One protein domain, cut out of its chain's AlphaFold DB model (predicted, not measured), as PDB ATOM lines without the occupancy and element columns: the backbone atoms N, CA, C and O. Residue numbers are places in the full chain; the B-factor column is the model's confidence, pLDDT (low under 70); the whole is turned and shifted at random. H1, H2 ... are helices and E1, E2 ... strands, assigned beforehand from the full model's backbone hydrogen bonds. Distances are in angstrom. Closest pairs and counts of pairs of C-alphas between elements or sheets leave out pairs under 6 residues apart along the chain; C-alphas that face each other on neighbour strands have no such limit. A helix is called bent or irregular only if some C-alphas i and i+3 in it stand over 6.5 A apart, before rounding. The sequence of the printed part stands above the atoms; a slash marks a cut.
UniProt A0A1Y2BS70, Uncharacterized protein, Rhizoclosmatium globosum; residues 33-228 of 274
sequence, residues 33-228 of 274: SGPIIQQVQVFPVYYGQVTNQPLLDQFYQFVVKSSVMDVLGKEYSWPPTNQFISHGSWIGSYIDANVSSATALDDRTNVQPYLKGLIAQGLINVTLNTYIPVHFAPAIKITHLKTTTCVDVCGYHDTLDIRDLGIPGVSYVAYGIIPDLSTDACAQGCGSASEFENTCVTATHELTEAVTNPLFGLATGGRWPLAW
ATOM      1  N   SER A  33     -38.640  -8.724  27.478       94.25
ATOM      2  CA  SER A  33     -37.612  -7.740  27.880       94.25
ATOM      3  C   SER A  33     -37.950  -6.874  29.100       94.25
ATOM      4  O   SER A  33     -37.197  -5.952  29.412       94.25
ATOM      5  N   GLY A  34     -39.058  -7.148  29.788       96.00
ATOM      6  CA  GLY A  34     -39.385  -6.570  31.089       96.00
ATOM      7  C   GLY A  34     -38.495  -7.088  32.224       96.00
ATOM      8  O   GLY A  34     -37.835  -8.115  32.072       96.00
ATOM      9  N   PRO A  35     -38.447  -6.387  33.366       96.75
ATOM     10  CA  PRO A  35     -37.671  -6.838  34.513       96.75
ATOM     11  C   PRO A  35     -38.334  -8.031  35.216       96.75
ATOM     12  O   PRO A  35     -39.542  -8.210  35.117       96.75
ATOM     13  N   ILE A  36     -37.550  -8.784  35.985       98.19
ATOM     14  CA  ILE A  36     -38.010  -9.789  36.955       98.19
ATOM     15  C   ILE A  36     -37.518  -9.416  38.361       98.19
ATOM     16  O   ILE A  36     -36.530  -8.687  38.505       98.19
ATOM     17  N   ILE A  37     -38.166  -9.935  39.404       98.56
ATOM     18  CA  ILE A  37     -37.661  -9.821  40.778       98.56
ATOM     19  C   ILE A  37     -36.608 -10.904  41.006       98.56
ATOM     20  O   ILE A  37     -36.901 -12.092  40.922       98.56
ATOM     21  N   GLN A  38     -35.377 -10.505  41.326       98.06
ATOM     22  CA  GLN A  38     -34.254 -11.447  41.365       98.06
ATOM     23  C   GLN A  38     -34.118 -12.174  42.709       98.06
ATOM     24  O   GLN A  38     -33.849 -13.372  42.761       98.06
ATOM     25  N   GLN A  39     -34.319 -11.449  43.809       98.31
ATOM     26  CA  GLN A  39     -34.253 -11.963  45.182       98.31
ATOM     27  C   GLN A  39     -35.408 -11.379  45.984       98.31
ATOM     28  O   GLN A  39     -35.228 -10.394  46.699       98.31
ATOM     29  N   VAL A  40     -36.604 -11.946  45.816       98.81
ATOM     30  CA  VAL A  40     -37.839 -11.338  46.324       98.81
ATOM     31  C   VAL A  40     -37.776 -11.033  47.821       98.81
ATOM     32  O   VAL A  40     -37.375 -11.860  48.636       98.81
ATOM     33  N   GLN A  41     -38.169  -9.817  48.177       98.88
ATOM     34  CA  GLN A  41     -38.327  -9.341  49.543       98.88
ATOM     35  C   GLN A  41     -39.819  -9.182  49.804       98.88
ATOM     36  O   GLN A  41     -40.429  -8.194  49.397       98.88
ATOM     37  N   VAL A  42     -40.417 -10.182  50.439       98.88
ATOM     38  CA  VAL A  42     -41.850 -10.197  50.717       98.88
ATOM     39  C   VAL A  42     -42.128  -9.428  52.001       98.88
ATOM     40  O   VAL A  42     -41.550  -9.736  53.048       98.88
ATOM     41  N   PHE A  43     -43.027  -8.450  51.914       98.88
ATOM     42  CA  PHE A  43     -43.509  -7.667  53.048       98.88
ATOM     43  C   PHE A  43     -45.044  -7.687  53.068       98.88
ATOM     44  O   PHE A  43     -45.667  -6.889  52.366       98.88
ATOM     45  N   PRO A  44     -45.682  -8.611  53.811       98.88
ATOM     46  CA  PRO A  44     -47.134  -8.683  53.864       98.88
ATOM     47  C   PRO A  44     -47.757  -7.465  54.546       98.88
ATOM     48  O   PRO A  44     -47.268  -6.987  55.573       98.88
ATOM     49  N   VAL A  45     -48.872  -6.996  53.999       98.81
ATOM     50  CA  VAL A  45     -49.738  -5.993  54.623       98.81
ATOM     51  C   VAL A  45     -51.069  -6.650  54.955       98.81
ATOM     52  O   VAL A  45     -51.740  -7.182  54.076       98.81
ATOM     53  N   TYR A  46     -51.466  -6.595  56.219       98.62
ATOM     54  CA  TYR A  46     -52.744  -7.111  56.694       98.62
ATOM     55  C   TYR A  46     -53.713  -5.939  56.874       98.62
ATOM     56  O   TYR A  46     -53.584  -5.163  57.823       98.62
ATOM     57  N   TYR A  47     -54.645  -5.781  55.931       98.19
ATOM     58  CA  TYR A  47     -55.629  -4.700  55.904       98.19
ATOM     59  C   TYR A  47     -56.909  -5.131  56.633       98.19
ATOM     60  O   TYR A  47     -57.738  -5.877  56.107       98.19
ATOM     61  N   GLY A  48     -57.069  -4.649  57.862       96.38
ATOM     62  CA  GLY A  48     -58.136  -5.008  58.787       96.38
ATOM     63  C   GLY A  48     -57.819  -6.245  59.632       96.38
ATOM     64  O   GLY A  48     -56.674  -6.682  59.762       96.38
ATOM     65  N   GLN A  49     -58.863  -6.827  60.229       94.25
ATOM     66  CA  GLN A  49     -58.780  -8.047  61.041       94.25
ATOM     67  C   GLN A  49     -58.643  -9.304  60.165       94.25
ATOM     68  O   GLN A  49     -59.569 -10.106  60.051       94.25
ATOM     69  N   VAL A  50     -57.489  -9.454  59.517       95.69
ATOM     70  CA  VAL A  50     -57.132 -10.657  58.750       95.69
ATOM     71  C   VAL A  50     -56.912 -11.835  59.703       95.69
ATOM     72  O   VAL A  50     -56.246 -11.697  60.731       95.69
ATOM     73  N   THR A  51     -57.452 -13.003  59.373       91.75
ATOM     74  CA  THR A  51     -57.246 -14.240  60.136       91.75
ATOM     75  C   THR A  51     -55.867 -14.842  59.846       91.75
ATOM     76  O   THR A  51     -55.263 -14.599  58.809       91.75
ATOM     77  N   ASN A  52     -55.328 -15.640  60.774       94.00
ATOM     78  CA  ASN A  52     -54.106 -16.429  60.548       94.00
ATOM     79  C   ASN A  52     -52.832 -15.634  60.165       94.00
ATOM     80  O   ASN A  52     -51.890 -16.234  59.652       94.00
ATOM     81  N   GLN A  53     -52.738 -14.332  60.473       97.12
ATOM     82  CA  GLN A  53     -51.565 -13.490  60.145       97.12
ATOM     83  C   GLN A  53     -50.216 -14.132  60.540       97.12
ATOM     84  O   GLN A  53     -49.319 -14.185  59.700       97.12
ATOM     85  N   PRO A  54     -50.045 -14.723  61.748       97.50
ATOM     86  CA  PRO A  54     -48.776 -15.366  62.096       97.50
ATOM     87  C   PRO A  54     -48.452 -16.603  61.248       97.50
ATOM     88  O   PRO A  54     -47.280 -16.912  61.046       97.50
ATOM     89  N   LEU A  55     -49.467 -17.332  60.767       98.06
ATOM     90  CA  LEU A  55     -49.270 -18.471  59.866       98.06
ATOM     91  C   LEU A  55     -48.950 -18.001  58.445       98.06
ATOM     92  O   LEU A  55     -48.101 -18.612  57.805       98.06
ATOM     93  N   LEU A  56     -49.555 -16.903  57.983       98.56
ATOM     94  CA  LEU A  56     -49.208 -16.280  56.702       98.56
ATOM     95  C   LEU A  56     -47.758 -15.780  56.699       98.56
ATOM     96  O   LEU A  56     -47.023 -16.044  55.750       98.56
ATOM     97  N   ASP A  57     -47.292 -15.161  57.785       98.69
ATOM     98  CA  ASP A  57     -45.881 -14.777  57.917       98.69
ATOM     99  C   ASP A  57     -44.949 -16.004  57.889       98.69
ATOM    100  O   ASP A  57     -43.916 -15.985  57.216       98.69
ATOM    101  N   GLN A  58     -45.310 -17.104  58.561       98.69
ATOM    102  CA  GLN A  58     -44.543 -18.358  58.491       98.69
ATOM    103  C   GLN A  58     -44.536 -18.955  57.080       98.69
ATOM    104  O   GLN A  58     -43.485 -19.410  56.621       98.69
ATOM    105  N   PHE A  59     -45.676 -18.919  56.393       98.81
ATOM    106  CA  PHE A  59     -45.805 -19.357  55.013       98.81
ATOM    107  C   PHE A  59     -44.898 -18.538  54.089       98.81
ATOM    108  O   PHE A  59     -44.109 -19.120  53.348       98.81
ATOM    109  N   TYR A  60     -44.903 -17.203  54.185       98.81
ATOM    110  CA  TYR A  60     -44.019 -16.365  53.372       98.81
ATOM    111  C   TYR A  60     -42.537 -16.557  53.702       98.81
ATOM    112  O   TYR A  60     -41.708 -16.573  52.795       98.81
ATOM    113  N   GLN A  61     -42.184 -16.767  54.975       98.75
ATOM    114  CA  GLN A  61     -40.816 -17.128  55.371       98.75
ATOM    115  C   GLN A  61     -40.354 -18.455  54.749       98.75
ATOM    116  O   GLN A  61     -39.158 -18.619  54.497       98.75
ATOM    117  N   PHE A  62     -41.281 -19.392  54.539       98.69
ATOM    118  CA  PHE A  62     -41.030 -20.685  53.911       98.69
ATOM    119  C   PHE A  62     -40.974 -20.586  52.381       98.69
ATOM    120  O   PHE A  62     -39.975 -20.978  51.783       98.69
ATOM    121  N   VAL A  63     -42.023 -20.059  51.744       98.69
ATOM    122  CA  VAL A  63     -42.233 -20.152  50.290       98.69
ATOM    123  C   VAL A  63     -41.119 -19.465  49.498       98.69
ATOM    124  O   VAL A  63     -40.675 -19.982  48.481       98.69
ATOM    125  N   VAL A  64     -40.573 -18.357  50.010       98.69
ATOM    126  CA  VAL A  64     -39.460 -17.631  49.371       98.69
ATOM    127  C   VAL A  64     -38.118 -18.368  49.461       98.69
ATOM    128  O   VAL A  64     -37.142 -17.935  48.854       98.69
ATOM    129  N   LYS A  65     -38.043 -19.462  50.222       98.19
ATOM    130  CA  LYS A  65     -36.861 -20.328  50.369       98.19
ATOM    131  C   LYS A  65     -37.116 -21.759  49.892       98.19
ATOM    132  O   LYS A  65     -36.266 -22.623  50.089       98.19
ATOM    133  N   SER A  66     -38.303 -22.035  49.359       97.75
ATOM    134  CA  SER A  66     -38.711 -23.381  48.972       97.75
ATOM    135  C   SER A  66     -38.329 -23.686  47.523       97.75
ATOM    136  O   SER A  66     -37.856 -22.821  46.780       97.75
ATOM    137  N   SER A  67     -38.619 -24.916  47.100       96.81
ATOM    138  CA  SER A  67     -38.452 -25.350  45.716       96.81
ATOM    139  C   SER A  67     -39.311 -24.575  44.708       96.81
ATOM    140  O   SER A  67     -38.995 -24.601  43.520       96.81
ATOM    141  N   VAL A  68     -40.315 -23.799  45.158       97.38
ATOM    142  CA  VAL A  68     -40.990 -22.775  44.330       97.38
ATOM    143  C   VAL A  68     -39.947 -21.901  43.641       97.38
ATOM    144  O   VAL A  68     -39.925 -21.787  42.417       97.38
ATOM    145  N   MET A  69     -39.037 -21.322  44.426       98.12
ATOM    146  CA  MET A  69     -38.036 -20.388  43.920       98.12
ATOM    147  C   MET A  69     -36.951 -21.087  43.096       98.12
ATOM    148  O   MET A  69     -36.426 -20.478  42.166       98.12
ATOM    149  N   ASP A  70     -36.647 -22.358  43.381       97.06
ATOM    150  CA  ASP A  70     -35.715 -23.156  42.571       97.06
ATOM    151  C   ASP A  70     -36.263 -23.388  41.158       97.06
ATOM    152  O   ASP A  70     -35.546 -23.221  40.165       97.06
ATOM    153  N   VAL A  71     -37.554 -23.725  41.055       95.81
ATOM    154  CA  VAL A  71     -38.239 -23.880  39.767       95.81
ATOM    155  C   VAL A  71     -38.278 -22.550  39.018       95.81
ATOM    156  O   VAL A  71     -37.926 -22.522  37.837       95.81
ATOM    157  N   LEU A  72     -38.612 -21.439  39.687       97.44
ATOM    158  CA  LEU A  72     -38.585 -20.117  39.050       97.44
ATOM    159  C   LEU A  72     -37.178 -19.735  38.568       97.44
ATOM    160  O   LEU A  72     -37.019 -19.260  37.443       97.44
ATOM    161  N   GLY A  73     -36.151 -19.994  39.377       97.12
ATOM    162  CA  GLY A  73     -34.745 -19.798  39.023       97.12
ATOM    163  C   GLY A  73     -34.348 -20.553  37.761       97.12
ATOM    164  O   GLY A  73     -33.748 -19.969  36.854       97.12
ATOM    165  N   LYS A  74     -34.721 -21.833  37.676       95.19
ATOM    166  CA  LYS A  74     -34.430 -22.704  36.531       95.19
ATOM    167  C   LYS A  74     -35.168 -22.276  35.257       95.19
ATOM    168  O   LYS A  74     -34.570 -22.309  34.183       95.19
ATOM    169  N   GLU A  75     -36.449 -21.925  35.356       94.06
ATOM    170  CA  GLU A  75     -37.323 -21.711  34.190       94.06
ATOM    171  C   GLU A  75     -37.349 -20.259  33.695       94.06
ATOM    172  O   GLU A  75     -37.494 -20.026  32.493       94.06
ATOM    173  N   TYR A  76     -37.217 -19.291  34.606       96.69
ATOM    174  CA  TYR A  76     -37.574 -17.889  34.356       96.69
ATOM    175  C   TYR A  76     -36.462 -16.883  34.680       96.69
ATOM    176  O   TYR A  76     -36.654 -15.672  34.551       96.69
ATOM    177  N   SER A  77     -35.258 -17.352  35.013       97.31
ATOM    178  CA  SER A  77     -34.063 -16.510  34.895       97.31
ATOM    179  C   SER A  77     -33.795 -16.158  33.426       97.31
ATOM    180  O   SER A  77     -34.023 -16.964  32.523       97.31
ATOM    181  N   TRP A  78     -33.237 -14.974  33.170       94.88
ATOM    182  CA  TRP A  78     -32.838 -14.534  31.833       94.88
ATOM    183  C   TRP A  78     -31.362 -14.091  31.794       94.88
ATOM    184  O   TRP A  78     -31.047 -12.892  31.857       94.88
ATOM    185  N   PRO A  79     -30.427 -15.053  31.635       87.81
ATOM    186  CA  PRO A  79     -28.992 -14.781  31.568       87.81
ATOM    187  C   PRO A  79     -28.555 -13.736  30.527       87.81
ATOM    188  O   PRO A  79     -27.634 -12.981  30.834       87.81
ATOM    189  N   PRO A  80     -29.184 -13.604  29.332       90.56
ATOM    190  CA  PRO A  80     -28.750 -12.612  28.345       90.56
ATOM    191  C   PRO A  80     -28.799 -11.154  28.825       90.56
ATOM    192  O   PRO A  80     -28.066 -10.327  28.291       90.56
ATOM    193  N   THR A  81     -29.627 -10.827  29.826       87.06
ATOM    194  CA  THR A  81     -29.634  -9.500  30.478       87.06
ATOM    195  C   THR A  81     -29.153  -9.557  31.929       87.06
ATOM    196  O   THR A  81     -29.455  -8.652  32.700       87.06
ATOM    197  N   ASN A  82     -28.452 -10.627  32.317       92.31
ATOM    198  CA  ASN A  82     -27.969 -10.876  33.677       92.31
ATOM    199  C   ASN A  82     -29.061 -10.771  34.759       92.31
ATOM    200  O   ASN A  82     -28.797 -10.324  35.873       92.31
ATOM    201  N   GLN A  83     -30.293 -11.154  34.415       95.88
ATOM    202  CA  GLN A  83     -31.388 -11.262  35.370       95.88
ATOM    203  C   GLN A  83     -31.502 -12.716  35.811       95.88
ATOM    204  O   GLN A  83     -31.614 -13.610  34.971       95.88
ATOM    205  N   PHE A  84     -31.467 -12.965  37.113       97.19
ATOM    206  CA  PHE A  84     -31.591 -14.303  37.686       97.19
ATOM    207  C   PHE A  84     -32.640 -14.305  38.789       97.19
ATOM    208  O   PHE A  84     -32.803 -13.295  39.455       97.19
ATOM    209  N   ILE A  85     -33.322 -15.424  39.003       98.56
ATOM    210  CA  ILE A  85     -34.196 -15.624  40.163       98.56
ATOM    211  C   ILE A  85     -33.495 -16.586  41.120       98.56
ATOM    212  O   ILE A  85     -32.988 -17.630  40.709       98.56
ATOM    213  N   SER A  86     -33.461 -16.232  42.399       98.44
ATOM    214  CA  SER A  86     -32.982 -17.093  43.478       98.44
ATOM    215  C   SER A  86     -33.916 -17.011  44.685       98.44
ATOM    216  O   SER A  86     -34.934 -16.319  44.657       98.44
ATOM    217  N   HIS A  87     -33.561 -17.702  45.770       98.69
ATOM    218  CA  HIS A  87     -34.287 -17.584  47.034       98.69
ATOM    219  C   HIS A  87     -34.355 -16.128  47.500       98.69
ATOM    220  O   HIS A  87     -33.440 -15.332  47.273       98.69
ATOM    221  N   GLY A  88     -35.464 -15.806  48.150       98.69
ATOM    222  CA  GLY A  88     -35.777 -14.494  48.682       98.69
ATOM    223  C   GLY A  88     -35.789 -14.459  50.207       98.69
ATOM    224  O   GLY A  88     -35.179 -15.273  50.907       98.69
ATOM    225  N   SER A  89     -36.515 -13.482  50.736       98.75
ATOM    226  CA  SER A  89     -36.664 -13.246  52.167       98.75
ATOM    227  C   SER A  89     -38.040 -12.677  52.490       98.75
ATOM    228  O   SER A  89     -38.589 -11.882  51.736       98.75
ATOM    229  N   TRP A  90     -38.581 -13.070  53.639       98.62
ATOM    230  CA  TRP A  90     -39.620 -12.304  54.317       98.62
ATOM    231  C   TRP A  90     -38.919 -11.241  55.162       98.62
ATOM    232  O   TRP A  90     -38.005 -11.572  55.923       98.62
ATOM    233  N   ILE A  91     -39.301  -9.976  54.991       98.56
ATOM    234  CA  ILE A  91     -38.585  -8.822  55.565       98.56
ATOM    235  C   ILE A  91     -39.380  -8.085  56.652       98.56
ATOM    236  O   ILE A  91     -38.972  -7.014  57.097       98.56
ATOM    237  N   GLY A  92     -40.490  -8.666  57.102       98.25
ATOM    238  CA  GLY A  92     -41.414  -8.075  58.065       98.25
ATOM    239  C   GLY A  92     -42.838  -8.060  57.526       98.25
ATOM    240  O   GLY A  92     -43.078  -8.483  56.399       98.25
ATOM    241  N   SER A  93     -43.767  -7.569  58.336       98.50
ATOM    242  CA  SER A  93     -45.163  -7.361  57.962       98.50
ATOM    243  C   SER A  93     -45.709  -6.094  58.624       98.50
ATOM    244  O   SER A  93     -45.143  -5.593  59.601       98.50
ATOM    245  N   TYR A  94     -46.802  -5.556  58.086       98.44
ATOM    246  CA  TYR A  94     -47.537  -4.440  58.681       98.44
ATOM    247  C   TYR A  94     -48.998  -4.824  58.881       98.44
ATOM    248  O   TYR A  94     -49.649  -5.309  57.959       98.44
ATOM    249  N   ILE A  95     -49.514  -4.599  60.090       98.12
ATOM    250  CA  ILE A  95     -50.904  -4.884  60.446       98.12
ATOM    251  C   ILE A  95     -51.623  -3.555  60.641       98.12
ATOM    252  O   ILE A  95     -51.342  -2.836  61.602       98.12
ATOM    253  N   ASP A  96     -52.582  -3.260  59.767       96.94
ATOM    254  CA  ASP A  96     -53.531  -2.175  59.985       96.94
ATOM    255  C   ASP A  96     -54.845  -2.749  60.506       96.94
ATOM    256  O   ASP A  96     -55.720  -3.169  59.757       96.94
ATOM    257  N   ALA A  97     -54.982  -2.794  61.826       90.69
ATOM    258  CA  ALA A  97     -56.187  -3.292  62.478       90.69
ATOM    259  C   ALA A  97     -57.376  -2.311  62.401       90.69
ATOM    260  O   ALA A  97     -58.507  -2.728  62.662       90.69
ATOM    261  N   ASN A  98     -57.132  -1.032  62.077       88.75
ATOM    262  CA  ASN A  98     -58.084   0.076  62.218       88.75
ATOM    263  C   ASN A  98     -58.425   0.703  60.863       88.75
ATOM    264  O   ASN A  98     -58.375   1.920  60.678       88.75
ATOM    265  N   VAL A  99     -58.794  -0.151  59.916       91.06
ATOM    266  CA  VAL A  99     -59.182   0.267  58.571       91.06
ATOM    267  C   VAL A  99     -60.590   0.858  58.535       91.06
ATOM    268  O   VAL A  99     -61.386   0.711  59.468       91.06
ATOM    269  N   SER A 100     -60.914   1.541  57.436       86.94
ATOM    270  CA  SER A 100     -62.266   2.052  57.206       86.94
ATOM    271  C   SER A 100     -63.301   0.922  57.236       86.94
ATOM    272  O   SER A 100     -63.021  -0.217  56.870       86.94
ATOM    273  N   SER A 101     -64.544   1.240  57.605       88.44
ATOM    274  CA  SER A 101     -65.659   0.283  57.562       88.44
ATOM    275  C   SER A 101     -66.167   0.002  56.137       88.44
ATOM    276  O   SER A 101     -67.275  -0.507  55.970       88.44
ATOM    277  N   ALA A 102     -65.423   0.416  55.107       92.56
ATOM    278  CA  ALA A 102     -65.804   0.212  53.722       92.56
ATOM    279  C   ALA A 102     -65.563  -1.251  53.328       92.56
ATOM    280  O   ALA A 102     -64.467  -1.778  53.485       92.56
ATOM    281  N   THR A 103     -66.597  -1.889  52.788       93.81
ATOM    282  CA  THR A 103     -66.566  -3.283  52.318       93.81
ATOM    283  C   THR A 103     -66.350  -3.400  50.811       93.81
ATOM    284  O   THR A 103     -66.138  -4.491  50.296       93.81
ATOM    285  N   ALA A 104     -66.392  -2.280  50.091       96.50
ATOM    286  CA  ALA A 104     -66.089  -2.199  48.672       96.50
ATOM    287  C   ALA A 104     -65.026  -1.122  48.473       96.50
ATOM    288  O   ALA A 104     -65.256   0.049  48.786       96.50
ATOM    289  N   LEU A 105     -63.868  -1.542  47.985       97.88
ATOM    290  CA  LEU A 105     -62.732  -0.695  47.676       97.88
ATOM    291  C   LEU A 105     -62.443  -0.785  46.181       97.88
ATOM    292  O   LEU A 105     -62.607  -1.832  45.560       97.88
ATOM    293  N   ASP A 106     -61.978   0.312  45.611       98.12
ATOM    294  CA  ASP A 106     -61.384   0.331  44.283       98.12
ATOM    295  C   ASP A 106     -59.861   0.366  44.425       98.12
ATOM    296  O   ASP A 106     -59.300   1.142  45.206       98.12
ATOM    297  N   ASP A 107     -59.177  -0.498  43.685       98.25
ATOM    298  CA  ASP A 107     -57.729  -0.664  43.779       98.25
ATOM    299  C   ASP A 107     -56.985   0.645  43.470       98.25
ATOM    300  O   ASP A 107     -56.151   1.112  44.249       98.25
ATOM    301  N   ARG A 108     -57.378   1.323  42.386       97.25
ATOM    302  CA  ARG A 108     -56.738   2.552  41.904       97.25
ATOM    303  C   ARG A 108     -56.930   3.731  42.857       97.25
ATOM    304  O   ARG A 108     -56.026   4.555  42.999       97.25
ATOM    305  N   THR A 109     -58.112   3.864  43.451       97.62
ATOM    306  CA  THR A 109     -58.503   5.049  44.234       97.62
ATOM    307  C   THR A 109     -58.463   4.840  45.745       97.62
ATOM    308  O   THR A 109     -58.458   5.825  46.486       97.62
ATOM    309  N   ASN A 110     -58.379   3.597  46.225       97.88
ATOM    310  CA  ASN A 110     -58.262   3.284  47.650       97.88
ATOM    311  C   ASN A 110     -56.961   2.547  47.982       97.88
ATOM    312  O   ASN A 110     -56.194   3.038  48.810       97.88
ATOM    313  N   VAL A 111     -56.686   1.411  47.336       98.19
ATOM    314  CA  VAL A 111     -55.576   0.527  47.737       98.19
ATOM    315  C   VAL A 111     -54.212   1.093  47.342       98.19
ATOM    316  O   VAL A 111     -53.337   1.226  48.199       98.19
ATOM    317  N   GLN A 112     -54.026   1.506  46.084       98.50
ATOM    318  CA  GLN A 112     -52.759   2.083  45.626       98.50
ATOM    319  C   GLN A 112     -52.362   3.345  46.425       98.50
ATOM    320  O   GLN A 112     -51.223   3.407  46.898       98.50
ATOM    321  N   PRO A 113     -53.252   4.335  46.669       98.31
ATOM    322  CA  PRO A 113     -52.927   5.472  47.534       98.31
ATOM    323  C   PRO A 113     -52.587   5.070  48.973       98.31
ATOM    324  O   PRO A 113     -51.673   5.652  49.558       98.31
ATOM    325  N   TYR A 114     -53.277   4.070  49.531       98.19
ATOM    326  CA  TYR A 114     -52.984   3.545  50.866       98.19
ATOM    327  C   TYR A 114     -51.564   2.961  50.942       98.19
ATOM    328  O   TYR A 114     -50.776   3.392  51.784       98.19
ATOM    329  N   LEU A 115     -51.190   2.071  50.015       98.62
ATOM    330  CA  LEU A 115     -49.845   1.483  49.970       98.62
ATOM    331  C   LEU A 115     -48.757   2.545  49.775       98.62
ATOM    332  O   LEU A 115     -47.742   2.528  50.471       98.62
ATOM    333  N   LYS A 116     -48.989   3.523  48.890       98.44
ATOM    334  CA  LYS A 116     -48.084   4.674  48.728       98.44
ATOM    335  C   LYS A 116     -47.930   5.461  50.021       98.44
ATOM    336  O   LYS A 116     -46.822   5.878  50.340       98.44
ATOM    337  N   GLY A 117     -49.015   5.639  50.773       98.38
ATOM    338  CA  GLY A 117     -48.999   6.279  52.083       98.38
ATOM    339  C   GLY A 117     -48.119   5.543  53.093       98.38
ATOM    340  O   GLY A 117     -47.366   6.201  53.811       98.38
ATOM    341  N   LEU A 118     -48.160   4.207  53.127       98.44
ATOM    342  CA  LEU A 118     -47.297   3.408  54.008       98.44
ATOM    343  C   LEU A 118     -45.814   3.556  53.644       98.44
ATOM    344  O   LEU A 118     -44.972   3.733  54.525       98.44
ATOM    345  N   ILE A 119     -45.501   3.537  52.346       98.56
ATOM    346  CA  ILE A 119     -44.133   3.729  51.845       98.56
ATOM    347  C   ILE A 119     -43.644   5.152  52.154       98.56
ATOM    348  O   ILE A 119     -42.548   5.331  52.677       98.56
ATOM    349  N   ALA A 120     -44.470   6.172  51.900       98.38
ATOM    350  CA  ALA A 120     -44.136   7.573  52.161       98.38
ATOM    351  C   ALA A 120     -43.880   7.860  53.652       98.38
ATOM    352  O   ALA A 120     -43.066   8.718  53.986       98.38
ATOM    353  N   GLN A 121     -44.553   7.132  54.547       97.75
ATOM    354  CA  GLN A 121     -44.345   7.211  55.997       97.75
ATOM    355  C   GLN A 121     -43.126   6.409  56.484       97.75
ATOM    356  O   GLN A 121     -42.798   6.468  57.667       97.75
ATOM    357  N   GLY A 122     -42.458   5.652  55.607       96.75
ATOM    358  CA  GLY A 122     -41.346   4.774  55.976       96.75
ATOM    359  C   GLY A 122     -41.772   3.530  56.761       96.75
ATOM    360  O   GLY A 122     -40.930   2.882  57.377       96.75
ATOM    361  N   LEU A 123     -43.067   3.186  56.750       97.50
ATOM    362  CA  LEU A 123     -43.581   1.958  57.370       97.50
ATOM    363  C   LEU A 123     -43.227   0.720  56.537       97.50
ATOM    364  O   LEU A 123     -43.109  -0.375  57.082       97.50
ATOM    365  N   ILE A 124     -43.029   0.907  55.229       97.06
ATOM    366  CA  ILE A 124     -42.545  -0.120  54.309       97.06
ATOM    367  C   ILE A 124     -41.337   0.437  53.561       97.06
ATOM    368  O   ILE A 124     -41.464   1.345  52.738       97.06
ATOM    369  N   ASN A 125     -40.163  -0.134  53.819       96.25
ATOM    370  CA  ASN A 125     -38.965   0.161  53.044       96.25
ATOM    371  C   ASN A 125     -38.939  -0.734  51.805       96.25
ATOM    372  O   ASN A 125     -38.888  -1.957  51.926       96.25
ATOM    373  N   VAL A 126     -38.962  -0.123  50.621       97.94
ATOM    374  CA  VAL A 126     -39.049  -0.842  49.346       97.94
ATOM    375  C   VAL A 126     -37.743  -0.792  48.560       97.94
ATOM    376  O   VAL A 126     -37.012   0.198  48.575       97.94
ATOM    377  N   THR A 127     -37.472  -1.871  47.836       97.69
ATOM    378  CA  THR A 127     -36.407  -1.994  46.841       97.69
ATOM    379  C   THR A 127     -37.001  -2.501  45.524       97.69
ATOM    380  O   THR A 127     -38.177  -2.855  45.459       97.69
ATOM    381  N   LEU A 128     -36.182  -2.615  44.473       96.00
ATOM    382  CA  LEU A 128     -36.587  -3.275  43.222       96.00
ATOM    383  C   LEU A 128     -36.958  -4.758  43.399       96.00
ATOM    384  O   LEU A 128     -37.538  -5.345  42.491       96.00
ATOM    385  N   ASN A 129     -36.616  -5.365  44.537       98.38
ATOM    386  CA  ASN A 129     -36.970  -6.742  44.846       98.38
ATOM    387  C   ASN A 129     -38.208  -6.871  45.744       98.38
ATOM    388  O   ASN A 129     -38.585  -7.989  46.094       98.38
ATOM    389  N   THR A 130     -38.816  -5.763  46.172       98.75
ATOM    390  CA  THR A 130     -39.942  -5.813  47.105       98.75
ATOM    391  C   THR A 130     -41.224  -6.256  46.408       98.75
ATOM    392  O   THR A 130     -41.595  -5.715  45.368       98.75
ATOM    393  N   TYR A 131     -41.905  -7.223  47.023       98.88
ATOM    394  CA  TYR A 131     -43.271  -7.621  46.704       98.88
ATOM    395  C   TYR A 131     -44.145  -7.451  47.951       98.88
ATOM    396  O   TYR A 131     -43.786  -7.927  49.033       98.88
ATOM    397  N   ILE A 132     -45.276  -6.763  47.802       98.94
ATOM    398  CA  ILE A 132     -46.196  -6.455  48.902       98.94
ATOM    399  C   ILE A 132     -47.500  -7.244  48.711       98.94
ATOM    400  O   ILE A 132     -48.403  -6.757  48.033       98.94
ATOM    401  N   PRO A 133     -47.645  -8.455  49.274       98.88
ATOM    402  CA  PRO A 133     -48.942  -9.112  49.308       98.88
ATOM    403  C   PRO A 133     -49.833  -8.433  50.350       98.88
ATOM    404  O   PRO A 133     -49.487  -8.357  51.531       98.88
ATOM    405  N   VAL A 134     -50.989  -7.947  49.918       98.81
ATOM    406  CA  VAL A 134     -51.996  -7.327  50.773       98.81
ATOM    407  C   VAL A 134     -53.115  -8.328  51.005       98.81
ATOM    408  O   VAL A 134     -53.862  -8.670  50.088       98.81
ATOM    409  N   HIS A 135     -53.224  -8.786  52.245       98.62
ATOM    410  CA  HIS A 135     -54.308  -9.644  52.701       98.62
ATOM    411  C   HIS A 135     -55.412  -8.779  53.292       98.62
ATOM    412  O   HIS A 135     -55.134  -7.908  54.122       98.62
ATOM    413  N   PHE A 136     -56.654  -9.016  52.887       97.69
ATOM    414  CA  PHE A 136     -57.800  -8.237  53.350       97.69
ATOM    415  C   PHE A 136     -58.650  -9.012  54.344       97.69
ATOM    416  O   PHE A 136     -58.841 -10.220  54.229       97.69
ATOM    417  N   ALA A 137     -59.172  -8.292  55.334       95.75
ATOM    418  CA  ALA A 137     -60.124  -8.839  56.283       95.75
ATOM    419  C   ALA A 137     -61.422  -9.306  55.589       95.75
ATOM    420  O   ALA A 137     -61.747  -8.828  54.494       95.75
ATOM    421  N   PRO A 138     -62.206 -10.183  56.244       93.50
ATOM    422  CA  PRO A 138     -63.484 -10.645  55.717       93.50
ATOM    423  C   PRO A 138     -64.424  -9.512  55.290       93.50
ATOM    424  O   PRO A 138     -64.448  -8.437  55.891       93.50
ATOM    425  N   ALA A 139     -65.245  -9.796  54.274       91.25
ATOM    426  CA  ALA A 139     -66.234  -8.893  53.676       91.25
ATOM    427  C   ALA A 139     -65.683  -7.669  52.918       91.25
ATOM    428  O   ALA A 139     -66.482  -6.850  52.460       91.25
ATOM    429  N   ILE A 140     -64.365  -7.538  52.733       96.00
ATOM    430  CA  ILE A 140     -63.782  -6.495  51.881       96.00
ATOM    431  C   ILE A 140     -63.589  -7.031  50.460       96.00
ATOM    432  O   ILE A 140     -62.881  -8.012  50.236       96.00
ATOM    433  N   LYS A 141     -64.192  -6.349  49.486       96.88
ATOM    434  CA  LYS A 141     -64.049  -6.618  48.052       96.88
ATOM    435  C   LYS A 141     -63.271  -5.504  47.387       96.88
ATOM    436  O   LYS A 141     -63.495  -4.332  47.684       96.88
ATOM    437  N   ILE A 142     -62.391  -5.881  46.469       98.31
ATOM    438  CA  ILE A 142     -61.548  -4.957  45.735       98.31
ATOM    439  C   ILE A 142     -61.909  -5.078  44.264       98.31
ATOM    440  O   ILE A 142     -61.786  -6.150  43.669       98.31
ATOM    441  N   THR A 143     -62.360  -3.972  43.686       98.38
ATOM    442  CA  THR A 143     -62.545  -3.845  42.246       98.38
ATOM    443  C   THR A 143     -61.247  -3.346  41.621       98.38
ATOM    444  O   THR A 143     -60.699  -2.327  42.040       98.38
ATOM    445  N   HIS A 144     -60.772  -4.060  40.606       96.81
ATOM    446  CA  HIS A 144     -59.649  -3.663  39.768       96.81
ATOM    447  C   HIS A 144     -60.083  -3.754  38.305       96.81
ATOM    448  O   HIS A 144     -60.523  -4.796  37.821       96.81
ATOM    449  N   LEU A 145     -60.006  -2.629  37.591       92.06
ATOM    450  CA  LEU A 145     -60.520  -2.483  36.227       92.06
ATOM    451  C   LEU A 145     -62.002  -2.884  36.098       92.06
ATOM    452  O   LEU A 145     -62.888  -2.059  36.302       92.06
ATOM    453  N   LYS A 146     -62.277  -4.125  35.691       92.44
ATOM    454  CA  LYS A 146     -63.630  -4.663  35.469       92.44
ATOM    455  C   LYS A 146     -63.902  -5.937  36.265       92.44
ATOM    456  O   LYS A 146     -64.969  -6.514  36.087       92.44
ATOM    457  N   THR A 147     -62.955  -6.379  37.087       96.31
ATOM    458  CA  THR A 147     -63.084  -7.569  37.926       96.31
ATOM    459  C   THR A 147     -63.165  -7.157  39.386       96.31
ATOM    460  O   THR A 147     -62.633  -6.125  39.797       96.31
ATOM    461  N   THR A 148     -63.868  -7.953  40.178       97.88
ATOM    462  CA  THR A 148     -63.983  -7.776  41.624       97.88
ATOM    463  C   THR A 148     -63.587  -9.063  42.334       97.88
ATOM    464  O   THR A 148     -63.989 -10.160  41.933       97.88
ATOM    465  N   THR A 149     -62.803  -8.938  43.405       97.88
ATOM    466  CA  THR A 149     -62.415 -10.088  44.227       97.88
ATOM    467  C   THR A 149     -63.637 -10.790  44.828       97.88
ATOM    468  O   THR A 149     -64.622 -10.150  45.210       97.88
ATOM    469  N   CYS A 150     -63.599 -12.124  44.874       96.06
ATOM    470  CA  CYS A 150     -64.706 -12.974  45.340       96.06
ATOM    471  C   CYS A 150     -66.040 -12.760  44.611       96.06
ATOM    472  O   CYS A 150     -67.116 -13.057  45.141       96.06
ATOM    473  N   VAL A 151     -65.947 -12.282  43.369       96.06
ATOM    474  CA  VAL A 151     -67.014 -12.266  42.365       96.06
ATOM    475  C   VAL A 151     -66.469 -12.843  41.062       96.06
ATOM    476  O   VAL A 151     -67.019 -13.815  40.554       96.06
ATOM    477  N   ASP A 152     -65.356 -12.284  40.580       95.75
ATOM    478  CA  ASP A 152     -64.746 -12.636  39.296       95.75
ATOM    479  C   ASP A 152     -63.381 -13.322  39.453       95.75
ATOM    480  O   ASP A 152     -63.035 -14.184  38.650       95.75
ATOM    481  N   VAL A 153     -62.601 -12.931  40.472       95.56
ATOM    482  CA  VAL A 153     -61.214 -13.384  40.678       95.56
ATOM    483  C   VAL A 153     -60.922 -13.720  42.143       95.56
ATOM    484  O   VAL A 153     -61.547 -13.175  43.058       95.56
ATOM    485  N   CYS A 154     -59.958 -14.617  42.356       96.62
ATOM    486  CA  CYS A 154     -59.501 -15.065  43.677       96.62
ATOM    487  C   CYS A 154     -58.376 -14.210  44.258       96.62
ATOM    488  O   CYS A 154     -58.164 -14.216  45.462       96.62
ATOM    489  N   GLY A 155     -57.677 -13.484  43.399       97.38
ATOM    490  CA  GLY A 155     -56.536 -12.640  43.698       97.38
ATOM    491  C   GLY A 155     -56.039 -12.021  42.396       97.38
ATOM    492  O   GLY A 155     -56.601 -12.300  41.331       97.38
ATOM    493  N   TYR A 156     -55.077 -11.117  42.511       98.31
ATOM    494  CA  TYR A 156     -54.271 -10.628  41.392       98.31
ATOM    495  C   TYR A 156     -53.013  -9.941  41.932       98.31
ATOM    496  O   TYR A 156     -53.038  -9.401  43.045       98.31
ATOM    497  N   HIS A 157     -51.942  -9.866  41.145       98.25
ATOM    498  CA  HIS A 157     -50.882  -8.877  41.333       98.25
ATOM    499  C   HIS A 157     -51.011  -7.718  40.352       98.25
ATOM    500  O   HIS A 157     -51.602  -7.816  39.279       98.25
ATOM    501  N   ASP A 158     -50.451  -6.583  40.750       98.06
ATOM    502  CA  ASP A 158     -50.394  -5.377  39.937       98.06
ATOM    503  C   ASP A 158     -49.125  -4.572  40.284       98.06
ATOM    504  O   ASP A 158     -48.284  -4.965  41.105       98.06
ATOM    505  N   THR A 159     -48.943  -3.440  39.610       98.38
ATOM    506  CA  THR A 159     -47.753  -2.603  39.684       98.38
ATOM    507  C   THR A 159     -48.075  -1.234  40.266       98.38
ATOM    508  O   THR A 159     -48.811  -0.438  39.684       98.38
ATOM    509  N   LEU A 160     -47.436  -0.906  41.386       98.31
ATOM    510  CA  LEU A 160     -47.573   0.388  42.041       98.31
ATOM    511  C   LEU A 160     -46.558   1.395  41.490       98.31
ATOM    512  O   LEU A 160     -45.352   1.174  41.585       98.31
ATOM    513  N   ASP A 161     -47.030   2.529  40.965       98.00
ATOM    514  CA  ASP A 161     -46.178   3.661  40.569       98.00
ATOM    515  C   ASP A 161     -45.870   4.571  41.765       98.00
ATOM    516  O   ASP A 161     -46.749   5.268  42.292       98.00
ATOM    517  N   ILE A 162     -44.600   4.566  42.169       98.31
ATOM    518  CA  ILE A 162     -44.089   5.298  43.332       98.31
ATOM    519  C   ILE A 162     -43.040   6.350  42.959       98.31
ATOM    520  O   ILE A 162     -42.322   6.845  43.828       98.31
ATOM    521  N   ARG A 163     -42.921   6.704  41.673       97.94
ATOM    522  CA  ARG A 163     -41.911   7.669  41.196       97.94
ATOM    523  C   ARG A 163     -42.009   9.027  41.887       97.94
ATOM    524  O   ARG A 163     -40.993   9.686  42.096       97.94
ATOM    525  N   ASP A 164     -43.216   9.437  42.253       97.62
ATOM    526  CA  ASP A 164     -43.501  10.669  42.991       97.62
ATOM    527  C   ASP A 164     -42.968  10.666  44.430       97.62
ATOM    528  O   ASP A 164     -42.770  11.740  44.992       97.62
ATOM    529  N   LEU A 165     -42.674   9.496  45.008       97.94
ATOM    530  CA  LEU A 165     -42.049   9.385  46.331       97.94
ATOM    531  C   LEU A 165     -40.534   9.648  46.299       97.94
ATOM    532  O   LEU A 165     -39.918   9.794  47.352       97.94
ATOM    533  N   GLY A 166     -39.917   9.709  45.113       97.00
ATOM    534  CA  GLY A 166     -38.506  10.077  44.957       97.00
ATOM    535  C   GLY A 166     -37.507   9.079  45.555       97.00
ATOM    536  O   GLY A 166     -36.381   9.470  45.865       97.00
ATOM    537  N   ILE A 167     -37.891   7.807  45.720       97.06
ATOM    538  CA  ILE A 167     -37.014   6.762  46.266       97.06
ATOM    539  C   ILE A 167     -35.905   6.441  45.246       97.06
ATOM    540  O   ILE A 167     -36.204   6.003  44.130       97.06
ATOM    541  N   PRO A 168     -34.614   6.640  45.584       96.00
ATOM    542  CA  PRO A 168     -33.526   6.439  44.634       96.00
ATOM    543  C   PRO A 168     -33.497   5.016  44.064       96.00
ATOM    544  O   PRO A 168     -33.374   4.039  44.798       96.00
ATOM    545  N   GLY A 169     -33.578   4.907  42.737       94.94
ATOM    546  CA  GLY A 169     -33.483   3.630  42.027       94.94
ATOM    547  C   GLY A 169     -34.743   2.761  42.062       94.94
ATOM    548  O   GLY A 169     -34.706   1.670  41.498       94.94
ATOM    549  N   VAL A 170     -35.851   3.220  42.661       96.69
ATOM    550  CA  VAL A 170     -37.112   2.464  42.729       96.69
ATOM    551  C   VAL A 170     -38.260   3.317  42.192       96.69
ATOM    552  O   VAL A 170     -38.718   4.255  42.835       96.69
ATOM    553  N   SER A 171     -38.729   2.980  40.991       97.50
ATOM    554  CA  SER A 171     -39.860   3.663  40.339       97.50
ATOM    555  C   SER A 171     -41.185   2.937  40.546       97.50
ATOM    556  O   SER A 171     -42.242   3.563  40.577       97.50
ATOM    557  N   TYR A 172     -41.120   1.612  40.652       98.19
ATOM    558  CA  TYR A 172     -42.275   0.732  40.679       98.19
ATOM    559  C   TYR A 172     -42.054  -0.381  41.694       98.19
ATOM    560  O   TYR A 172     -40.913  -0.804  41.896       98.19
ATOM    561  N   VAL A 173     -43.138  -0.853  42.301       98.25
ATOM    562  CA  VAL A 173     -43.142  -1.974  43.249       98.25
ATOM    563  C   VAL A 173     -44.286  -2.911  42.880       98.25
ATOM    564  O   VAL A 173     -45.388  -2.445  42.595       98.25
ATOM    565  N   ALA A 174     -44.031  -4.218  42.872       98.69
ATOM    566  CA  ALA A 174     -45.082  -5.208  42.669       98.69
ATOM    567  C   ALA A 174     -45.875  -5.402  43.969       98.69
ATOM    568  O   ALA A 174     -45.300  -5.452  45.061       98.69
ATOM    569  N   TYR A 175     -47.188  -5.549  43.863       98.88
ATOM    570  CA  TYR A 175     -48.043  -5.887  44.997       98.88
ATOM    571  C   TYR A 175     -49.088  -6.916  44.582       98.88
ATOM    572  O   TYR A 175     -49.391  -7.043  43.402       98.88
ATOM    573  N   GLY A 176     -49.596  -7.672  45.549       98.69
ATOM    574  CA  GLY A 176     -50.661  -8.652  45.356       98.69
ATOM    575  C   GLY A 176     -51.879  -8.294  46.187       98.69
ATOM    576  O   GLY A 176     -51.735  -7.743  47.275       98.69
ATOM    577  N   ILE A 177     -53.065  -8.629  45.702       98.75
ATOM    578  CA  ILE A 177     -54.337  -8.460  46.396       98.75
ATOM    579  C   ILE A 177     -54.917  -9.841  46.647       98.75
ATOM    580  O   ILE A 177     -55.251 -10.565  45.714       98.75
ATOM    581  N   ILE A 178     -55.028 -10.193  47.926       98.62
ATOM    582  CA  ILE A 178     -55.524 -11.488  48.379       98.62
ATOM    583  C   ILE A 178     -56.711 -11.209  49.317       98.62
ATOM    584  O   ILE A 178     -56.515 -10.738  50.442       98.62
ATOM    585  N   PRO A 179     -57.958 -11.389  48.847       97.50
ATOM    586  CA  PRO A 179     -59.145 -11.218  49.676       97.50
ATOM    587  C   PRO A 179     -59.259 -12.351  50.707       97.50
ATOM    588  O   PRO A 179     -58.600 -13.384  50.599       97.50
ATOM    589  N   ASP A 180     -60.164 -12.191  51.669       96.25
ATOM    590  CA  ASP A 180     -60.619 -13.312  52.490       96.25
ATOM    591  C   ASP A 180     -61.324 -14.360  51.613       96.25
ATOM    592  O   ASP A 180     -62.365 -14.088  51.009       96.25
ATOM    593  N   LEU A 181     -60.774 -15.576  51.561       95.94
ATOM    594  CA  LEU A 181     -61.313 -16.657  50.729       95.94
ATOM    595  C   LEU A 181     -62.402 -17.478  51.431       95.94
ATOM    596  O   LEU A 181     -62.911 -18.444  50.865       95.94
ATOM    597  N   SER A 182     -62.775 -17.100  52.657       91.75
ATOM    598  CA  SER A 182     -63.752 -17.826  53.472       91.75
ATOM    599  C   SER A 182     -65.211 -17.571  53.071       91.75
ATOM    600  O   SER A 182     -66.108 -18.310  53.485       91.75
ATOM    601  N   THR A 183     -65.465 -16.538  52.258       86.94
ATOM    602  CA  THR A 183     -66.814 -16.046  51.948       86.94
ATOM    603  C   THR A 183     -67.090 -15.900  50.444       86.94
ATOM    604  O   THR A 183     -66.206 -16.024  49.597       86.94
ATOM    605  N   ASP A 184     -68.364 -15.665  50.109       89.06
ATOM    606  CA  ASP A 184     -68.859 -15.361  48.760       89.06
ATOM    607  C   ASP A 184     -68.415 -16.359  47.671       89.06
ATOM    608  O   ASP A 184     -68.363 -17.566  47.914       89.06
ATOM    609  N   ALA A 185     -68.151 -15.892  46.442       91.50
ATOM    610  CA  ALA A 185     -67.735 -16.773  45.355       91.50
ATOM    611  C   ALA A 185     -66.357 -17.397  45.623       91.50
ATOM    612  O   ALA A 185     -66.073 -18.467  45.090       91.50
ATOM    613  N   CYS A 186     -65.527 -16.785  46.475       93.44
ATOM    614  CA  CYS A 186     -64.225 -17.345  46.823       93.44
ATOM    615  C   CYS A 186     -64.342 -18.664  47.589       93.44
ATOM    616  O   CYS A 186     -63.622 -19.609  47.264       93.44
ATOM    617  N   ALA A 187     -65.307 -18.768  48.511       91.44
ATOM    618  CA  ALA A 187     -65.504 -19.951  49.352       91.44
ATOM    619  C   ALA A 187     -65.741 -21.252  48.567       91.44
ATOM    620  O   ALA A 187     -65.609 -22.338  49.127       91.44
ATOM    621  N   GLN A 188     -66.148 -21.154  47.298       87.88
ATOM    622  CA  GLN A 188     -66.413 -22.302  46.422       87.88
ATOM    623  C   GLN A 188     -65.631 -22.251  45.099       87.88
ATOM    624  O   GLN A 188     -65.524 -23.266  44.413       87.88
ATOM    625  N   GLY A 189     -65.130 -21.077  44.706       90.00
ATOM    626  CA  GLY A 189     -64.510 -20.835  43.403       90.00
ATOM    627  C   GLY A 189     -62.984 -20.813  43.415       90.00
ATOM    628  O   GLY A 189     -62.384 -21.011  42.362       90.00
ATOM    629  N   CYS A 190     -62.357 -20.618  44.580       93.44
ATOM    630  CA  CYS A 190     -60.904 -20.434  44.701       93.44
ATOM    631  C   CYS A 190     -60.140 -21.683  45.147       93.44
ATOM    632  O   CYS A 190     -58.992 -21.599  45.571       93.44
ATOM    633  N   GLY A 191     -60.781 -22.846  45.046       91.75
ATOM    634  CA  GLY A 191     -60.226 -24.130  45.450       91.75
ATOM    635  C   GLY A 191     -61.199 -24.920  46.316       91.75
ATOM    636  O   GLY A 191     -62.267 -24.440  46.691       91.75
ATOM    637  N   SER A 192     -60.839 -26.169  46.603       90.12
ATOM    638  CA  SER A 192     -61.634 -27.094  47.421       90.12
ATOM    639  C   SER A 192     -60.946 -27.495  48.730       90.12
ATOM    640  O   SER A 192     -61.482 -28.323  49.468       90.12
ATOM    641  N   ALA A 193     -59.762 -26.937  49.011       93.38
ATOM    642  CA  ALA A 193     -59.045 -27.138  50.265       93.38
ATOM    643  C   ALA A 193     -59.628 -26.246  51.378       93.38
ATOM    644  O   ALA A 193     -60.624 -25.544  51.170       93.38
ATOM    645  N   SER A 194     -59.029 -26.279  52.574       94.75
ATOM    646  CA  SER A 194     -59.411 -25.336  53.631       94.75
ATOM    647  C   SER A 194     -59.163 -23.885  53.201       94.75
ATOM    648  O   SER A 194     -58.343 -23.623  52.325       94.75
ATOM    649  N   GLU A 195     -59.859 -22.935  53.834       94.62
ATOM    650  CA  GLU A 195     -59.696 -21.494  53.573       94.62
ATOM    651  C   GLU A 195     -58.221 -21.086  53.572       94.62
ATOM    652  O   GLU A 195     -57.721 -20.585  52.572       94.62
ATOM    653  N   PHE A 196     -57.505 -21.405  54.649       96.56
ATOM    654  CA  PHE A 196     -56.103 -21.045  54.788       96.56
ATOM    655  C   PHE A 196     -55.199 -21.707  53.730       96.56
ATOM    656  O   PHE A 196     -54.256 -21.083  53.243       96.56
ATOM    657  N   GLU A 197     -55.478 -22.954  53.336       97.38
ATOM    658  CA  GLU A 197     -54.740 -23.622  52.256       97.38
ATOM    659  C   GLU A 197     -54.994 -22.958  50.901       97.38
ATOM    660  O   GLU A 197     -54.038 -22.710  50.168       97.38
ATOM    661  N   ASN A 198     -56.245 -22.609  50.586       97.12
ATOM    662  CA  ASN A 198     -56.564 -21.856  49.371       97.12
ATOM    663  C   ASN A 198     -55.881 -20.479  49.397       97.12
ATOM    664  O   ASN A 198     -55.330 -20.056  48.384       97.12
ATOM    665  N   THR A 199     -55.811 -19.824  50.561       97.81
ATOM    666  CA  THR A 199     -55.098 -18.549  50.728       97.81
ATOM    667  C   THR A 199     -53.599 -18.715  50.452       97.81
ATOM    668  O   THR A 199     -53.011 -17.880  49.769       97.81
ATOM    669  N   CYS A 200     -52.970 -19.815  50.886       98.25
ATOM    670  CA  CYS A 200     -51.573 -20.128  50.548       98.25
ATOM    671  C   CYS A 200     -51.376 -20.416  49.047       98.25
ATOM    672  O   CYS A 200     -50.372 -20.006  48.456       98.25
ATOM    673  N   VAL A 201     -52.334 -21.096  48.412       97.94
ATOM    674  CA  VAL A 201     -52.325 -21.376  46.967       97.94
ATOM    675  C   VAL A 201     -52.411 -20.076  46.170       97.94
ATOM    676  O   VAL A 201     -51.533 -19.832  45.343       97.94
ATOM    677  N   THR A 202     -53.387 -19.213  46.467       97.94
ATOM    678  CA  THR A 202     -53.519 -17.884  45.851       97.94
ATOM    679  C   THR A 202     -52.287 -17.028  46.133       97.94
ATOM    680  O   THR A 202     -51.708 -16.470  45.211       97.94
ATOM    681  N   ALA A 203     -51.785 -17.000  47.368       98.56
ATOM    682  CA  ALA A 203     -50.556 -16.281  47.696       98.56
ATOM    683  C   ALA A 203     -49.338 -16.772  46.896       98.56
ATOM    684  O   ALA A 203     -48.488 -15.962  46.530       98.56
ATOM    685  N   THR A 204     -49.238 -18.078  46.623       98.50
ATOM    686  CA  THR A 204     -48.179 -18.626  45.760       98.50
ATOM    687  C   THR A 204     -48.366 -18.173  44.319       98.50
ATOM    688  O   THR A 204     -47.387 -17.764  43.703       98.50
ATOM    689  N   HIS A 205     -49.598 -18.237  43.800       97.94
ATOM    690  CA  HIS A 205     -49.946 -17.773  42.455       97.94
ATOM    691  C   HIS A 205     -49.434 -16.343  42.256       97.94
ATOM    692  O   HIS A 205     -48.491 -16.136  41.490       97.94
ATOM    693  N   GLU A 206     -49.941 -15.402  43.055       98.69
ATOM    694  CA  GLU A 206     -49.606 -13.981  42.914       98.69
ATOM    695  C   GLU A 206     -48.116 -13.703  43.150       98.69
ATOM    696  O   GLU A 206     -47.520 -12.857  42.488       98.69
ATOM    697  N   LEU A 207     -47.470 -14.425  44.076       98.81
ATOM    698  CA  LEU A 207     -46.030 -14.294  44.304       98.81
ATOM    699  C   LEU A 207     -45.227 -14.714  43.068       98.81
ATOM    700  O   LEU A 207     -44.290 -14.019  42.677       98.81
ATOM    701  N   THR A 208     -45.543 -15.867  42.476       98.56
ATOM    702  CA  THR A 208     -44.774 -16.411  41.346       98.56
ATOM    703  C   THR A 208     -44.897 -15.538  40.099       98.56
ATOM    704  O   THR A 208     -43.909 -15.325  39.386       98.56
ATOM    705  N   GLU A 209     -46.075 -14.968  39.869       98.38
ATOM    706  CA  GLU A 209     -46.311 -14.057  38.755       98.38
ATOM    707  C   GLU A 209     -45.683 -12.686  39.011       98.38
ATOM    708  O   GLU A 209     -44.917 -12.209  38.173       98.38
ATOM    709  N   ALA A 210     -45.817 -12.128  40.218       98.75
ATOM    710  CA  ALA A 210     -45.099 -10.912  40.596       98.75
ATOM    711  C   ALA A 210     -43.573 -11.063  40.475       98.75
ATOM    712  O   ALA A 210     -42.885 -10.118  40.088       98.75
ATOM    713  N   VAL A 211     -43.015 -12.243  40.770       98.81
ATOM    714  CA  VAL A 211     -41.577 -12.501  40.609       98.81
ATOM    715  C   VAL A 211     -41.164 -12.504  39.139       98.81
ATOM    716  O   VAL A 211     -40.134 -11.928  38.783       98.81
ATOM    717  N   THR A 212     -41.949 -13.144  38.279       98.38
ATOM    718  CA  THR A 212     -41.596 -13.336  36.866       98.38
ATOM    719  C   THR A 212     -42.060 -12.205  35.953       98.38
ATOM    720  O   THR A 212     -41.568 -12.099  34.826       98.38
ATOM    721  N   ASN A 213     -42.957 -11.342  36.427       98.19
ATOM    722  CA  ASN A 213     -43.551 -10.253  35.666       98.19
ATOM    723  C   ASN A 213     -44.062  -9.093  36.564       98.19
ATOM    724  O   ASN A 213     -45.223  -8.690  36.488       98.19
ATOM    725  N   PRO A 214     -43.187  -8.474  37.382       98.12
ATOM    726  CA  PRO A 214     -43.553  -7.468  38.392       98.12
ATOM    727  C   PRO A 214     -44.213  -6.196  37.845       98.12
ATOM    728  O   PRO A 214     -44.860  -5.462  38.592       98.12
ATOM    729  N   LEU A 215     -43.999  -5.887  36.561       97.62
ATOM    730  CA  LEU A 215     -44.503  -4.673  35.913       97.62
ATOM    731  C   LEU A 215     -45.729  -4.929  35.020       97.62
ATOM    732  O   LEU A 215     -46.009  -4.124  34.124       97.62
ATOM    733  N   PHE A 216     -46.440  -6.043  35.236       96.00
ATOM    734  CA  PHE A 216     -47.608  -6.431  34.441       96.00
ATOM    735  C   PHE A 216     -48.664  -5.321  34.340       96.00
ATOM    736  O   PHE A 216     -49.137  -5.036  33.240       96.00
ATOM    737  N   GLY A 217     -48.925  -4.601  35.435       94.56
ATOM    738  CA  GLY A 217     -49.876  -3.484  35.503       94.56
ATOM    739  C   GLY A 217     -49.651  -2.344  34.516       94.56
ATOM    740  O   GLY A 217     -50.548  -1.557  34.208       94.56
ATOM    741  N   LEU A 218     -48.424  -2.232  34.009       95.38
ATOM    742  CA  LEU A 218     -48.009  -1.200  33.062       95.38
ATOM    743  C   LEU A 218     -47.974  -1.712  31.614       95.38
ATOM    744  O   LEU A 218     -47.752  -0.929  30.682       95.38
ATOM    745  N   ALA A 219     -48.139  -3.019  31.402       92.44
ATOM    746  CA  ALA A 219     -48.053  -3.628  30.089       92.44
ATOM    747  C   ALA A 219     -49.265  -3.245  29.224       92.44
ATOM    748  O   ALA A 219     -50.420  -3.380  29.605       92.44
ATOM    749  N   THR A 220     -48.999  -2.792  27.996       88.56
ATOM    750  CA  THR A 220     -50.035  -2.448  26.996       88.56
ATOM    751  C   THR A 220     -49.997  -3.378  25.777       88.56
ATOM    752  O   THR A 220     -50.511  -3.049  24.708       88.56
ATOM    753  N   GLY A 221     -49.342  -4.533  25.917       86.62
ATOM    754  CA  GLY A 221     -49.160  -5.547  24.880       86.62
ATOM    755  C   GLY A 221     -47.904  -6.392  25.111       86.62
ATOM    756  O   GLY A 221     -47.218  -6.225  26.112       86.62
ATOM    757  N   GLY A 222     -47.580  -7.268  24.153       87.75
ATOM    758  CA  GLY A 222     -46.412  -8.164  24.186       87.75
ATOM    759  C   GLY A 222     -45.075  -7.453  23.951       87.75
ATOM    760  O   GLY A 222     -44.420  -7.683  22.935       87.75
ATOM    761  N   ARG A 223     -44.705  -6.532  24.840       91.62
ATOM    762  CA  ARG A 223     -43.441  -5.776  24.836       91.62
ATOM    763  C   ARG A 223     -43.174  -5.208  26.227       91.62
ATOM    764  O   ARG A 223     -44.074  -5.196  27.062       91.62
ATOM    765  N   TRP A 224     -41.981  -4.649  26.428       92.44
ATOM    766  CA  TRP A 224     -41.639  -3.895  27.636       92.44
ATOM    767  C   TRP A 224     -42.791  -2.961  28.082       92.44
ATOM    768  O   TRP A 224     -43.357  -2.259  27.231       92.44
ATOM    769  N   PRO A 225     -43.143  -2.928  29.383       95.31
ATOM    770  CA  PRO A 225     -42.433  -3.545  30.510       95.31
ATOM    771  C   PRO A 225     -42.822  -4.999  30.826       95.31
ATOM    772  O   PRO A 225     -42.374  -5.513  31.846       95.31
ATOM    773  N   LEU A 226     -43.595  -5.673  29.967       96.12
ATOM    774  CA  LEU A 226     -43.939  -7.089  30.134       96.12
ATOM    775  C   LEU A 226     -42.673  -7.963  30.154       96.12
ATOM    776  O   LEU A 226     -41.789  -7.788  29.312       96.12
ATOM    777  N   ALA A 227     -42.589  -8.909  31.086       96.75
ATOM    778  CA  ALA A 227     -41.498  -9.872  31.191       96.75
ATOM    779  C   ALA A 227     -41.942 -11.247  30.679       96.75
ATOM    780  O   ALA A 227     -42.028 -11.424  29.464       96.75
ATOM    781  N   TRP A 228     -42.197 -12.224  31.547       96.94
ATOM    782  CA  TRP A 228     -42.618 -13.561  31.131       96.94
ATOM    783  C   TRP A 228     -44.132 -13.644  30.958       96.94
ATOM    784  O   TRP A 228     -44.879 -13.469  31.910       96.94
TER     785      TRP A 228
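This is residues 33 to 228 of the 274 residues of an uncharacterized protein of Rhizoclosmatium globosum (UniProt A0A1Y2BS70). A strongly twisted sheet of five strands makes the core, with the long helix H5 running along one face and H3 covering part of the other, as three layers. H1 and H2 pack on H5, H4 sits near one end of H5, and a small second sheet, E3 beside E5, lies next to the beginning of H3. The printed part has 196 residues with five named helices and seven named strands, in the order E1 H1 H2 E2 E3 H3 E4 E5 E6 E7 H4 H5; the large sheet runs E2 E1 E4 E7 E6 and is mixed, and the small one is parallel. The class is mixed, helices and strands, with 90 residues, under half, in named elements. The whole is compact and rounded, with a radius of gyration of the C-alphas of 15.9 A and spans of 46 by 37 by 32 A.

Start in the large sheet with E4, residues 130 to 136, and its parallel neighbour E7, residues 172 to 178, where N 134 and O 176 are 2.8 A apart, within hydrogen-bond range. On the other side of E7 look for the edge strand E6, residues 156 to 161; E6 and E7 form a hairpin, antiparallel, with N 160 and O 173 at 2.8 A. On the other side of E4 comes E1, residues 45 to 47, parallel, with N 47 and O 135 at 2.8 A. The other edge strand is E2, residues 94 to 96, parallel to E1, with N 46 and O 94 at 2.8 A. H5, residues 195 to 212, is on this sheet at a height of 8.7 A; it lies over E7 and only just over E4, on which 3 of its C-alphas fall, and runs along the strands, at 17 degrees to E7 on the local plane. Its closest C-alphas to E7 are those of Glu 206 and Gly 176, 6.0 A apart. H3, residues 107 to 120, is on the opposite face, with the closest C-alphas to E6 those of Gln 112 and Leu 160, 6.5 A. H1, residues 53 to 63, only grazes the sheet and only just touches H5, with 3 pairs of C-alphas within 8 A, Phe 59 and Cys 200 the closest at 7.3 A, at a steep tilt of 45 degrees. E1, H1, H2 and E2 make a strand-helix-strand unit, two parallel neighbour strands with helices between, with a right-handed crossover; H2, residues 67 to 76, touches H5 with C-alphas 76 and 212 at 6.6 A, at a shallow tilt of 30 degrees, the same way. H4, residues 186 to 189, is close to H5 but not clearly touching, Ala 187 and Glu 195 having the closest C-alphas at 7.3 A. In the small sheet, E3, residues 104 to 106, and E5, residues 141 to 144, are parallel, with N 105 and O 141 at 2.8 A. In H1, H2 and H5 every O i to N i+4 pair is within hydrogen-bond range; in H3 8 of 10 are, and H4 is too short for such a pair.

Find C-alpha 45 at (-49.738, -5.993, 54.623), where E1 begins. E4 and E7 measure 19.1 A and 19.6 A from first to last C-alpha, and E6 16.4 A. H1 measures 15.1 A, H2 13.6 A and H3 18.0 A; H3 is only just irregular, with C-alphas 109 and 112 6.6 A apart. H5 runs 25.9 A, from C-alpha 195 at (-59.696, -21.494, 53.573) to C-alpha 212 at (-41.596, -13.336, 36.866).

The two C-alphas farthest apart, those of Pro 80 and Ser 101, are 48.8 A apart. The printed part has no cut. The long links are H2 to E2, 17 residues, and E5 to E6, 11 residues. The mean pLDDT of the printed part is 96.4, and no printed residue is under 70.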